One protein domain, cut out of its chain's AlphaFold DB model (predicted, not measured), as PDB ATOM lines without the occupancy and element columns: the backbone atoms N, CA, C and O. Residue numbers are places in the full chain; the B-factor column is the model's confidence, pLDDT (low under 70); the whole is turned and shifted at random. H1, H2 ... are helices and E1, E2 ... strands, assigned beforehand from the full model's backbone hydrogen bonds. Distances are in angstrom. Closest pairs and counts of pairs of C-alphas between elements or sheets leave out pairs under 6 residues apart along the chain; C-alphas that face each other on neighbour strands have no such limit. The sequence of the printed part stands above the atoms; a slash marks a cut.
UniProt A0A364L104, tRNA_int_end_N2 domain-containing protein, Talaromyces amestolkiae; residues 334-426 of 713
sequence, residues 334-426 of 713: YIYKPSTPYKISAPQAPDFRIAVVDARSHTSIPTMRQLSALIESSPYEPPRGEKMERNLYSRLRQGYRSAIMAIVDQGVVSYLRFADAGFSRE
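AT A GLANCE: This is residues 334 to 426 of the 713 residues of the protein "tRNA_int_end_N2 domain-containing protein" of Talaromyces amestolkiae (UniProt A0A364L104). A strongly twisted sheet of four strands, with the long hairpin E3 and E4 at one edge, has H1 packed on it by residues 371 to 376, while the short helices H2 and H3 make a corner beyond the end where E3 begins and E4 ends. At the other edge the short strand E1 pairs with E2, and the loop of residues 337 to 351 joins the two. The printed part has 93 residues, with three named helices and four named strands in the order E1 E2 H1 H2 H3 E3 E4; the sheet runs E1 E2 E3 E4, mixed, and the class is mixed, helices and strands. The whole is only just loose, close to compact, with a radius of gyration of the C-alphas of 15.1 A, and flat, spanning 42 by 40 by 22 A.

IN THESE COORDINATES: E1, residues 334 to 336, begins at C-alpha 334 (14.148, 33.455, 17.130). E2, residues 352 to 358, is 19.2 A long. H1, residues 368 to 376, is 11.8 A long and begins at C-alpha 368 (11.724, 10.445, 18.364). H2 is residues 386 to 390 and H3 residues 392 to 398. E3, residues 402 to 409, measures 22.7 A, and E4, residues 412 to 419, 23.1 A, ending at C-alpha 419 (14.881, 18.869, 9.212).

HOW THE PARTS SIT: E1 and E2 form an antiparallel hairpin, with N 335 and O 352 2.9 A apart. E2 and E3 are parallel, at 31 degrees, with N 406 and O 355 2.8 A apart. The pairing is staggered: E2 pairs with E1 over residues 352 to 353 and with E3 over 354 to 358. E3 and E4 form an antiparallel hairpin at 159 degrees, with N 405 and O 416 2.8 A apart. E2, H1 H2 H3 and E3 make a strand-helix-strand unit, two parallel neighbour strands with helices between them along the chain. H1 is on the sheet at a height of 9.6 A, over E3, slantwise at 45 degrees on the local plane; the closest C-alphas, of Ile 375 and Ala 403, are 5.8 A apart. H3 only grazes the sheet with residues 396 to 398. H2, not on the sheet, touches H3 only at the corner, the closest C-alphas, of Met 388 and Arg 395, being 5.6 A apart. In H1, H2 and H3 every O i to N i+4 pair is within hydrogen-bond range.

THE WHOLE: The two C-alphas farthest apart, of Ser 361 and Glu 386, are 42.8 A apart. The printed part has no cut. The link from E1 to E2, 15 residues, is long. Residues 362 to 370, of which 368 to 370 belong to H1, stand free. The mean pLDDT of the printed part is 83.1; residue 363 and residues 386 to 390 are under 70.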
ATOM      1  N   TYR A 334      14.340  33.155  18.541       93.19
ATOM      2  CA  TYR A 334      14.148  33.455  17.130       93.19
ATOM      3  C   TYR A 334      15.314  34.301  16.629       93.19
ATOM      4  O   TYR A 334      15.712  35.277  17.269       93.19
ATOM      5  N   ILE A 335      15.880  33.897  15.495       93.62
ATOM      6  CA  ILE A 335      17.134  34.441  14.983       93.62
ATOM      7  C   ILE A 335      16.937  34.986  13.583       93.62
ATOM      8  O   ILE A 335      16.336  34.339  12.724       93.62
ATOM      9  N   TYR A 336      17.531  36.151  13.357       92.00
ATOM     10  CA  TYR A 336      17.568  36.841  12.079       92.00
ATOM     11  C   TYR A 336      19.019  37.019  11.642       92.00
ATOM     12  O   TYR A 336      19.873  37.450  12.430       92.00
ATOM     13  N   LYS A 337      19.307  36.672  10.386       90.12
ATOM     14  CA  LYS A 337      20.632  36.851   9.788       90.12
ATOM     15  C   LYS A 337      20.974  38.340   9.673       90.12
ATOM     16  O   LYS A 337      20.066  39.149   9.486       90.12
ATOM     17  N   PRO A 338      22.268  38.709   9.662       86.06
ATOM     18  CA  PRO A 338      22.691  40.095   9.430       86.06
ATOM     19  C   PRO A 338      22.172  40.689   8.109       86.06
ATOM     20  O   PRO A 338      21.958  41.891   8.005       86.06
ATOM     21  N   SER A 339      21.961  39.843   7.095       83.50
ATOM     22  CA  SER A 339      21.422  40.228   5.785       83.50
ATOM     23  C   SER A 339      19.918  40.516   5.788       83.50
ATOM     24  O   SER A 339      19.412  41.117   4.844       83.50
ATOM     25  N   THR A 340      19.188  40.046   6.801       81.56
ATOM     26  CA  THR A 340      17.727  40.135   6.858       81.56
ATOM     27  C   THR A 340      17.331  41.477   7.483       81.56
ATOM     28  O   THR A 340      17.737  41.765   8.612       81.56
ATOM     29  N   PRO A 341      16.546  42.329   6.794       80.06
ATOM     30  CA  PRO A 341      16.156  43.623   7.341       80.06
ATOM     31  C   PRO A 341      15.241  43.429   8.556       80.06
ATOM     32  O   PRO A 341      14.090  43.013   8.428       80.06
ATOM     33  N   TYR A 342      15.747  43.761   9.743       84.19
ATOM     34  CA  TYR A 342      15.022  43.620  11.003       84.19
ATOM     35  C   TYR A 342      14.481  44.969  11.499       84.19
ATOM     36  O   TYR A 342      15.203  45.966  11.545       84.19
ATOM     37  N   LYS A 343      13.203  44.995  11.900       83.56
ATOM     38  CA  LYS A 343      12.562  46.133  12.577       83.56
ATOM     39  C   LYS A 343      11.868  45.647  13.848       83.56
ATOM     40  O   LYS A 343      10.993  44.792  13.779       83.56
ATOM     41  N   ILE A 344      12.204  46.256  14.986       81.38
ATOM     42  CA  ILE A 344      11.659  45.922  16.317       81.38
ATOM     43  C   ILE A 344      10.117  46.024  16.365       81.38
ATOM     44  O   ILE A 344       9.458  45.237  17.049       81.38
ATOM     45  N   SER A 345       9.529  46.979  15.637       76.44
ATOM     46  CA  SER A 345       8.079  47.227  15.606       76.44
ATOM     47  C   SER A 345       7.282  46.254  14.732       76.44
ATOM     48  O   SER A 345       6.084  46.106  14.946       76.44
ATOM     49  N   ALA A 346       7.923  45.608  13.756       75.88
ATOM     50  CA  ALA A 346       7.284  44.691  12.814       75.88
ATOM     51  C   ALA A 346       8.303  43.624  12.368       75.88
ATOM     52  O   ALA A 346       8.861  43.723  11.268       75.88
ATOM     53  N   PRO A 347       8.615  42.648  13.241       79.12
ATOM     54  CA  PRO A 347       9.575  41.603  12.918       79.12
ATOM     55  C   PRO A 347       9.022  40.696  11.811       79.12
ATOM     56  O   PRO A 347       7.856  40.309  11.831       79.12
ATOM     57  N   GLN A 348       9.865  40.353  10.835       83.50
ATOM     58  CA  GLN A 348       9.534  39.362   9.805       83.50
ATOM     59  C   GLN A 348       9.596  37.936  10.384       83.50
ATOM     60  O   GLN A 348       9.941  37.738  11.555       83.50
ATOM     61  N   ALA A 349       9.289  36.930   9.562       84.81
ATOM     62  CA  ALA A 349       9.509  35.538   9.937       84.81
ATOM     63  C   ALA A 349      11.005  35.296  10.240       84.81
ATOM     64  O   ALA A 349      11.858  35.805   9.507       84.81
ATOM     65  N   PRO A 350      11.341  34.576  11.323       88.44
ATOM     66  CA  PRO A 350      12.730  34.326  11.685       88.44
ATOM     67  C   PRO A 350      13.413  33.389  10.687       88.44
ATOM     68  O   PRO A 350      12.801  32.442  10.201       88.44
ATOM     69  N   ASP A 351      14.703  33.623  10.437       87.50
ATOM     70  CA  ASP A 351      15.539  32.762   9.594       87.50
ATOM     71  C   ASP A 351      15.808  31.409  10.263       87.50
ATOM     72  O   ASP A 351      15.846  30.370   9.603       87.50
ATOM     73  N   PHE A 352      16.033  31.428  11.580       90.44
ATOM     74  CA  PHE A 352      16.288  30.231  12.372       90.44
ATOM     75  C   PHE A 352      15.534  30.269  13.699       90.44
ATOM     76  O   PHE A 352      15.341  31.325  14.306       90.44
ATOM     77  N   ARG A 353      15.146  29.086  14.170       91.69
ATOM     78  CA  ARG A 353      14.494  28.874  15.464       91.69
ATOM     79  C   ARG A 353      15.373  27.928  16.274       91.69
ATOM     80  O   ARG A 353      15.660  26.825  15.804       91.69
ATOM     81  N   ILE A 354      15.837  28.381  17.439       93.00
ATOM     82  CA  ILE A 354      16.772  27.632  18.288       93.00
ATOM     83  C   ILE A 354      16.099  27.202  19.582       93.00
ATOM     84  O   ILE A 354      15.541  28.036  20.289       93.00
ATOM     85  N   ALA A 355      16.206  25.915  19.903       92.06
ATOM     86  CA  ALA A 355      15.950  25.363  21.228       92.06
ATOM     87  C   ALA A 355      17.281  25.205  21.978       92.06
ATOM     88  O   ALA A 355      18.217  24.617  21.438       92.06
ATOM     89  N   VAL A 356      17.384  25.754  23.189       91.38
ATOM     90  CA  VAL A 356      18.588  25.628  24.025       91.38
ATOM     91  C   VAL A 356      18.418  24.441  24.964       91.38
ATOM     92  O   VAL A 356      17.449  24.395  25.721       91.38
ATOM     93  N   VAL A 357      19.356  23.497  24.915       89.38
ATOM     94  CA  VAL A 357      19.346  22.277  25.727       89.38
ATOM     95  C   VAL A 357      20.648  22.204  26.515       89.38
ATOM     96  O   VAL A 357      21.727  22.260  25.932       89.38
ATOM     97  N   ASP A 358      20.547  22.067  27.833       87.19
ATOM     98  CA  ASP A 358      21.694  21.777  28.695       87.19
ATOM     99  C   ASP A 358      21.945  20.264  28.723       87.19
ATOM    100  O   ASP A 358      21.073  19.481  29.111       87.19
ATOM    101  N   ALA A 359      23.146  19.861  28.307       84.38
ATOM    102  CA  ALA A 359      23.551  18.462  28.214       84.38
ATOM    103  C   ALA A 359      23.676  17.767  29.582       84.38
ATOM    104  O   ALA A 359      23.625  16.537  29.648       84.38
ATOM    105  N   ARG A 360      23.850  18.520  30.680       79.25
ATOM    106  CA  ARG A 360      24.086  17.951  32.018       79.25
ATOM    107  C   ARG A 360      22.814  17.747  32.819       79.25
ATOM    108  O   ARG A 360      22.675  16.707  33.458       79.25
ATOM    109  N   SER A 361      21.883  18.700  32.784       78.44
ATOM    110  CA  SER A 361      20.551  18.488  33.364       78.44
ATOM    111  C   SER A 361      19.732  17.472  32.565       78.44
ATOM    112  O   SER A 361      18.894  16.778  33.140       78.44
ATOM    113  N   HIS A 362      20.007  17.332  31.263       73.75
ATOM    114  CA  HIS A 362      19.298  16.425  30.365       73.75
ATOM    115  C   HIS A 362      20.281  15.510  29.625       73.75
ATOM    116  O   HIS A 362      20.602  15.713  28.459       73.75
ATOM    117  N   THR A 363      20.743  14.461  30.309       63.75
ATOM    118  CA  THR A 363      21.732  13.508  29.770       63.75
ATOM    119  C   THR A 363      21.155  12.507  28.762       63.75
ATOM    120  O   THR A 363      21.890  11.677  28.225       63.75
ATOM    121  N   SER A 364      19.838  12.513  28.527       71.69
ATOM    122  CA  SER A 364      19.176  11.583  27.612       71.69
ATOM    123  C   SER A 364      19.065  12.161  26.200       71.69
ATOM    124  O   SER A 364      18.667  13.306  25.989       71.69
ATOM    125  N   ILE A 365      19.390  11.332  25.206       78.88
ATOM    126  CA  ILE A 365      19.165  11.648  23.792       78.88
ATOM    127  C   ILE A 365      17.656  11.887  23.587       78.88
ATOM    128  O   ILE A 365      16.854  11.079  24.070       78.88
ATOM    129  N   PRO A 366      17.244  12.953  22.869       82.25
ATOM    130  CA  PRO A 366      15.835  13.234  22.625       82.25
ATOM    131  C   PRO A 366      15.149  12.038  21.969       82.25
ATOM    132  O   PRO A 366      15.617  11.490  20.968       82.25
ATOM    133  N   THR A 367      14.002  11.645  22.514       84.19
ATOM    134  CA  THR A 367      13.192  10.590  21.903       84.19
ATOM    135  C   THR A 367      12.626  11.065  20.566       84.19
ATOM    136  O   THR A 367      12.358  12.253  20.367       84.19
ATOM    137  N   MET A 368      12.342  10.127  19.658       80.81
ATOM    138  CA  MET A 368      11.724  10.445  18.364       80.81
ATOM    139  C   MET A 368      10.423  11.251  18.517       80.81
ATOM    140  O   MET A 368      10.138  12.122  17.705       80.81
ATOM    141  N   ARG A 369       9.642  11.005  19.580       81.38
ATOM    142  CA  ARG A 369       8.410  11.758  19.864       81.38
ATOM    143  C   ARG A 369       8.691  13.219  20.215       81.38
ATOM    144  O   ARG A 369       8.007  14.091  19.691       81.38
ATOM    145  N   GLN A 370       9.686  13.479  21.062       84.25
ATOM    146  CA  GLN A 370      10.081  14.839  21.449       84.25
ATOM    147  C   GLN A 370      10.651  15.611  20.256       84.25
ATOM    148  O   GLN A 370      10.277  16.755  20.019       84.25
ATOM    149  N   LEU A 371      11.490  14.954  19.453       85.31
ATOM    150  CA  LEU A 371      12.080  15.545  18.256       85.31
ATOM    151  C   LEU A 371      11.030  15.811  17.170       85.31
ATOM    152  O   LEU A 371      11.013  16.890  16.581       85.31
ATOM    153  N   SER A 372      10.107  14.869  16.948       82.44
ATOM    154  CA  SER A 372       8.976  15.057  16.033       82.44
ATOM    155  C   SER A 372       8.092  16.217  16.484       82.44
ATOM    156  O   SER A 372       7.731  17.039  15.652       82.44
ATOM    157  N   ALA A 373       7.795  16.336  17.783       83.38
ATOM    158  CA  ALA A 373       7.004  17.446  18.313       83.38
ATOM    159  C   ALA A 373       7.708  18.805  18.126       83.38
ATOM    160  O   ALA A 373       7.061  19.779  17.749       83.38
ATOM    161  N   LEU A 374       9.031  18.868  18.317       86.88
ATOM    162  CA  LEU A 374       9.833  20.079  18.085       86.88
ATOM    163  C   LEU A 374       9.881  20.492  16.607       86.88
ATOM    164  O   LEU A 374       9.829  21.676  16.288       86.88
ATOM    165  N   ILE A 375       9.967  19.536  15.684       87.06
ATOM    166  CA  ILE A 375       9.914  19.843  14.248       87.06
ATOM    167  C   ILE A 375       8.488  20.240  13.839       87.06
ATOM    168  O   ILE A 375       8.308  21.183  13.070       87.06
ATOM    169  N   GLU A 376       7.467  19.564  14.367       84.75
ATOM    170  CA  GLU A 376       6.056  19.848  14.085       84.75
ATOM    171  C   GLU A 376       5.575  21.182  14.677       84.75
ATOM    172  O   GLU A 376       4.627  21.765  14.149       84.75
ATOM    173  N   SER A 377       6.238  21.709  15.711       83.31
ATOM    174  CA  SER A 377       5.977  23.060  16.222       83.31
ATOM    175  C   SER A 377       6.584  24.163  15.346       83.31
ATOM    176  O   SER A 377       6.163  25.317  15.433       83.31
ATOM    177  N   SER A 378       7.536  23.835  14.461       84.69
ATOM    178  CA  SER A 378       8.011  24.773  13.437       84.69
ATOM    179  C   SER A 378       6.998  24.884  12.288       84.69
ATOM    180  O   SER A 378       6.396  23.872  11.904       84.69
ATOM    181  N   PRO A 379       6.784  26.085  11.720       83.44
ATOM    182  CA  PRO A 379       5.845  26.265  10.622       83.44
ATOM    183  C   PRO A 379       6.298  25.513   9.371       83.44
ATOM    184  O   PRO A 379       7.481  25.239   9.163       83.44
ATOM    185  N   TYR A 380       5.327  25.185   8.522       84.19
ATOM    186  CA  TYR A 380       5.579  24.529   7.248       84.19
ATOM    187  C   TYR A 380       6.223  25.509   6.252       84.19
ATOM    188  O   TYR A 380       5.570  26.420   5.745       84.19
ATOM    189  N   GLU A 381       7.506  25.300   5.962       81.62
ATOM    190  CA  GLU A 381       8.350  26.140   5.110       81.62
ATOM    191  C   GLU A 381       9.034  25.257   4.046       81.62
ATOM    192  O   GLU A 381      10.177  24.833   4.220       81.62
ATOM    193  N   PRO A 382       8.351  24.933   2.928       82.44
ATOM    194  CA  PRO A 382       8.948  24.129   1.866       82.44
ATOM    195  C   PRO A 382      10.170  24.841   1.256       82.44
ATOM    196  O   PRO A 382      10.135  26.066   1.088       82.44
ATOM    197  N   PRO A 383      11.221  24.105   0.851       79.69
ATOM    198  CA  PRO A 383      12.410  24.703   0.253       79.69
ATOM    199  C   PRO A 383      12.047  25.328  -1.104       79.69
ATOM    200  O   PRO A 383      11.741  24.620  -2.062       79.69
ATOM    201  N   ARG A 384      12.043  26.665  -1.182       70.75
ATOM    202  CA  ARG A 384      11.692  27.447  -2.383       70.75
ATOM    203  C   ARG A 384      12.879  28.298  -2.842       70.75
ATOM    204  O   ARG A 384      13.582  28.870  -2.012       70.75
ATOM    205  N   GLY A 385      13.076  28.409  -4.158       73.06
ATOM    206  CA  GLY A 385      14.056  29.306  -4.787       73.06
ATOM    207  C   GLY A 385      14.965  28.628  -5.819       73.06
ATOM    208  O   GLY A 385      15.196  27.424  -5.773       73.06
ATOM    209  N   GLU A 386      15.548  29.423  -6.717       58.97
ATOM    210  CA  GLU A 386      16.330  28.945  -7.874       58.97
ATOM    211  C   GLU A 386      17.553  28.088  -7.475       58.97
ATOM    212  O   GLU A 386      17.875  27.083  -8.112       58.97
ATOM    213  N   LYS A 387      18.214  28.430  -6.358       62.22
ATOM    214  CA  LYS A 387      19.326  27.636  -5.797       62.22
ATOM    215  C   LYS A 387      18.862  26.299  -5.208       62.22
ATOM    216  O   LYS A 387      19.589  25.311  -5.284       62.22
ATOM    217  N   MET A 388      17.660  26.272  -4.631       69.19
ATOM    218  CA  MET A 388      17.053  25.067  -4.064       69.19
ATOM    219  C   MET A 388      16.587  24.125  -5.174       69.19
ATOM    220  O   MET A 388      16.756  22.922  -5.055       69.19
ATOM    221  N   GLU A 389      16.092  24.637  -6.299       63.78
ATOM    222  CA  GLU A 389      15.665  23.808  -7.438       63.78
ATOM    223  C   GLU A 389      16.824  23.084  -8.137       63.78
ATOM    224  O   GLU A 389      16.660  21.954  -8.599       63.78
ATOM    225  N   ARG A 390      18.025  23.674  -8.151       65.00
ATOM    226  CA  ARG A 390      19.197  23.057  -8.795       65.00
ATOM    227  C   ARG A 390      19.914  22.025  -7.928       65.00
ATOM    228  O   ARG A 390      20.447  21.062  -8.466       65.00
ATOM    229  N   ASN A 391      19.954  22.211  -6.607       77.50
ATOM    230  CA  ASN A 391      20.790  21.393  -5.727       77.50
ATOM    231  C   ASN A 391      19.961  20.514  -4.775       77.50
ATOM    232  O   ASN A 391      19.448  20.985  -3.758       77.50
ATOM    233  N   LEU A 392      19.905  19.213  -5.085       79.94
ATOM    234  CA  LEU A 392      19.266  18.168  -4.274       79.94
ATOM    235  C   LEU A 392      19.688  18.227  -2.799       79.94
ATOM    236  O   LEU A 392      18.844  18.225  -1.902       79.94
ATOM    237  N   TYR A 393      20.995  18.315  -2.542       80.88
ATOM    238  CA  TYR A 393      21.529  18.311  -1.180       80.88
ATOM    239  C   TYR A 393      21.020  19.511  -0.375       80.88
ATOM    240  O   TYR A 393      20.715  19.396   0.810       80.88
ATOM    241  N   SER A 394      20.859  20.661  -1.033       81.69
ATOM    242  CA  SER A 394      20.342  21.869  -0.388       81.69
ATOM    243  C   SER A 394      18.871  21.724   0.015       81.69
ATOM    244  O   SER A 394      18.516  22.135   1.121       81.69
ATOM    245  N   ARG A 395      18.040  21.074  -0.815       83.50
ATOM    246  CA  ARG A 395      16.629  20.792  -0.488       83.50
ATOM    247  C   ARG A 395      16.493  19.831   0.679       83.50
ATOM    248  O   ARG A 395      15.730  20.103   1.603       83.50
ATOM    249  N   LEU A 396      17.273  18.749   0.667       83.31
ATOM    250  CA  LEU A 396      17.292  17.771   1.757       83.31
ATOM    251  C   LEU A 396      17.780  18.398   3.068       83.31
ATOM    252  O   LEU A 396      17.185  18.166   4.115       83.31
ATOM    253  N   ARG A 397      18.821  19.238   3.009       84.00
ATOM    254  CA  ARG A 397      19.360  19.940   4.181       84.00
ATOM    255  C   ARG A 397      18.387  20.973   4.753       84.00
ATOM    256  O   ARG A 397      18.386  21.189   5.964       84.00
ATOM    257  N   GLN A 398      17.618  21.660   3.906       83.56
ATOM    258  CA  GLN A 398      16.628  22.630   4.375       83.56
ATOM    259  C   GLN A 398      15.378  21.945   4.932       83.56
ATOM    260  O   GLN A 398      14.911  22.343   5.998       83.56
ATOM    261  N   GLY A 399      14.895  20.905   4.248       85.88
ATOM    262  CA  GLY A 399      13.652  20.213   4.573       85.88
ATOM    263  C   GLY A 399      12.415  21.105   4.442       85.88
ATOM    264  O   GLY A 399      12.503  22.277   4.086       85.88
ATOM    265  N   TYR A 400      11.249  20.530   4.721       86.81
ATOM    266  CA  TYR A 400       9.953  21.225   4.731       86.81
ATOM    267  C   TYR A 400       9.642  21.899   6.070       86.81
ATOM    268  O   TYR A 400       8.793  22.782   6.159       86.81
ATOM    269  N   ARG A 401      10.310  21.438   7.123       88.12
ATOM    270  CA  ARG A 401      10.279  21.960   8.487       88.12
ATOM    271  C   ARG A 401      11.684  21.814   9.035       88.12
ATOM    272  O   ARG A 401      12.347  20.823   8.723       88.12
ATOM    273  N   SER A 402      12.153  22.766   9.833       89.69
ATOM    274  CA  SER A 402      13.472  22.638  10.448       89.69
ATOM    275  C   SER A 402      13.553  23.304  11.812       89.69
ATOM    276  O   SER A 402      12.918  24.325  12.070       89.69
ATOM    277  N   ALA A 403      14.362  22.704  12.676       90.19
ATOM    278  CA  ALA A 403      14.640  23.159  14.026       90.19
ATOM    279  C   ALA A 403      16.146  23.062  14.283       90.19
ATOM    280  O   ALA A 403      16.804  22.131  13.814       90.19
ATOM    281  N   ILE A 404      16.701  24.019  15.022       92.56
ATOM    282  CA  ILE A 404      18.092  23.965  15.473       92.56
ATOM    283  C   ILE A 404      18.092  23.760  16.986       92.56
ATOM    284  O   ILE A 404      17.397  24.467  17.712       92.56
ATOM    285  N   MET A 405      18.875  22.803  17.467       91.69
ATOM    286  CA  MET A 405      19.167  22.632  18.887       91.69
ATOM    287  C   MET A 405      20.565  23.161  19.179       91.69
ATOM    288  O   MET A 405      21.525  22.769  18.520       91.69
ATOM    289  N   ALA A 406      20.668  24.059  20.152       93.50
ATOM    290  CA  ALA A 406      21.926  24.507  20.725       93.50
ATOM    291  C   ALA A 406      22.161  23.710  22.011       93.50
ATOM    292  O   ALA A 406      21.519  23.972  23.028       93.50
ATOM    293  N   ILE A 407      23.033  22.710  21.928       91.38
ATOM    294  CA  ILE A 407      23.421  21.864  23.054       91.38
ATOM    295  C   ILE A 407      24.586  22.536  23.764       91.38
ATOM    296  O   ILE A 407      25.622  22.780  23.145       91.38
ATOM    297  N   VAL A 408      24.407  22.841  25.044       90.31
ATOM    298  CA  VAL A 408      25.425  23.486  25.873       90.31
ATOM    299  C   VAL A 408      26.019  22.460  26.832       90.31
ATOM    300  O   VAL A 408      25.285  21.820  27.582       90.31
ATOM    301  N   ASP A 409      27.344  22.309  26.810       89.06
ATOM    302  CA  ASP A 409      28.107  21.535  27.796       89.06
ATOM    303  C   ASP A 409      29.279  22.380  28.307       89.06
ATOM    304  O   ASP A 409      30.187  22.724  27.553       89.06
ATOM    305  N   GLN A 410      29.233  22.775  29.583       84.50
ATOM    306  CA  GLN A 410      30.262  23.609  30.232       84.50
ATOM    307  C   GLN A 410      30.618  24.888  29.451       84.50
ATOM    308  O   GLN A 410      31.782  25.265  29.333       84.50
ATOM    309  N   GLY A 411      29.607  25.563  28.898       79.31
ATOM    310  CA  GLY A 411      29.794  26.794  28.127       79.31
ATOM    311  C   GLY A 411      30.260  26.581  26.681       79.31
ATOM    312  O   GLY A 411      30.338  27.551  25.928       79.31
ATOM    313  N   VAL A 412      30.508  25.339  26.255       85.88
ATOM    314  CA  VAL A 412      30.711  24.998  24.843       85.88
ATOM    315  C   VAL A 412      29.351  24.756  24.199       85.88
ATOM    316  O   VAL A 412      28.570  23.930  24.669       85.88
ATOM    317  N   VAL A 413      29.060  25.478  23.115       91.50
ATOM    318  CA  VAL A 413      27.786  25.377  22.392       91.50
ATOM    319  C   VAL A 413      27.975  24.594  21.097       91.50
ATOM    320  O   VAL A 413      28.715  25.020  20.213       91.50
ATOM    321  N   SER A 414      27.243  23.492  20.954       91.50
ATOM    322  CA  SER A 414      27.141  22.713  19.716       91.50
ATOM    323  C   SER A 414      25.773  22.913  19.066       91.50
ATOM    324  O   SER A 414      24.740  22.687  19.692       91.50
ATOM    325  N   TYR A 415      25.748  23.311  17.792       92.25
ATOM    326  CA  TYR A 415      24.505  23.506  17.044       92.25
ATOM    327  C   TYR A 415      24.189  22.288  16.171       92.25
ATOM    328  O   TYR A 415      24.927  21.970  15.243       92.25
ATOM    329  N   LEU A 416      23.050  21.645  16.421       90.56
ATOM    330  CA  LEU A 416      22.531  20.537  15.620       90.56
ATOM    331  C   LEU A 416      21.270  20.969  14.883       90.56
ATOM    332  O   LEU A 416      20.326  21.476  15.486       90.56
ATOM    333  N   ARG A 417      21.232  20.744  13.570       89.50
ATOM    334  CA  ARG A 417      20.055  21.029  12.748       89.50
ATOM    335  C   ARG A 417      19.281  19.749  12.472       89.50
ATOM    336  O   ARG A 417      19.841  18.787  11.958       89.50
ATOM    337  N   PHE A 418      17.979  19.803  12.706       89.50
ATOM    338  CA  PHE A 418      17.030  18.759  12.352       89.50
ATOM    339  C   PHE A 418      16.061  19.295  11.308       89.50
ATOM    340  O   PHE A 418      15.615  20.441  11.399       89.50
ATOM    341  N   ALA A 419      15.761  18.483  10.301       88.88
ATOM    342  CA  ALA A 419      14.881  18.869   9.212       88.88
ATOM    343  C   ALA A 419      13.986  17.699   8.791       88.88
ATOM    344  O   ALA A 419      14.442  16.559   8.722       88.88
ATOM    345  N   ASP A 420      12.722  17.996   8.488       87.75
ATOM    346  CA  ASP A 420      11.803  17.051   7.855       87.75
ATOM    347  C   ASP A 420      12.099  17.002   6.349       87.75
ATOM    348  O   ASP A 420      11.630  17.838   5.567       87.75
ATOM    349  N   ALA A 421      12.976  16.080   5.957       84.81
ATOM    350  CA  ALA A 421      13.462  15.956   4.591       84.81
ATOM    351  C   ALA A 421      12.562  15.041   3.743       84.81
ATOM    352  O   ALA A 421      12.257  13.906   4.107       84.81
ATOM    353  N   GLY A 422      12.192  15.512   2.550       78.88
ATOM    354  CA  GLY A 422      11.367  14.771   1.592       78.88
ATOM    355  C   GLY A 422      12.139  13.742   0.762       78.88
ATOM    356  O   GLY A 422      12.031  13.769  -0.461       78.88
ATOM    357  N   PHE A 423      12.900  12.834   1.388       76.75
ATOM    358  CA  PHE A 423      13.722  11.830   0.681       76.75
ATOM    359  C   PHE A 423      12.939  11.004  -0.352       76.75
ATOM    360  O   PHE A 423      13.476  10.666  -1.398       76.75
ATOM    361  N   SER A 424      11.665  10.715  -0.083       71.81
ATOM    362  CA  SER A 424      10.779   9.957  -0.975       71.81
ATOM    363  C   SER A 424      10.414  10.689  -2.270       71.81
ATOM    364  O   SER A 424      10.040  10.054  -3.253       71.81
ATOM    365  N   ARG A 425      10.496  12.023  -2.279       73.38
ATOM    366  CA  ARG A 425      10.184  12.865  -3.444       73.38
ATOM    367  C   ARG A 425      11.407  13.215  -4.264       73.38
ATOM    368  O   ARG A 425      11.295  13.540  -5.442       73.38
ATOM    369  N   GLU A 426      12.560  13.192  -3.623       75.06
ATOM    370  CA  GLU A 426      13.803  13.542  -4.264       75.06
ATOM    371  C   GLU A 426      14.348  12.362  -5.068       75.06
ATOM    372  O   GLU A 426      14.436  11.232  -4.587       75.06
TER     373      GLU A 426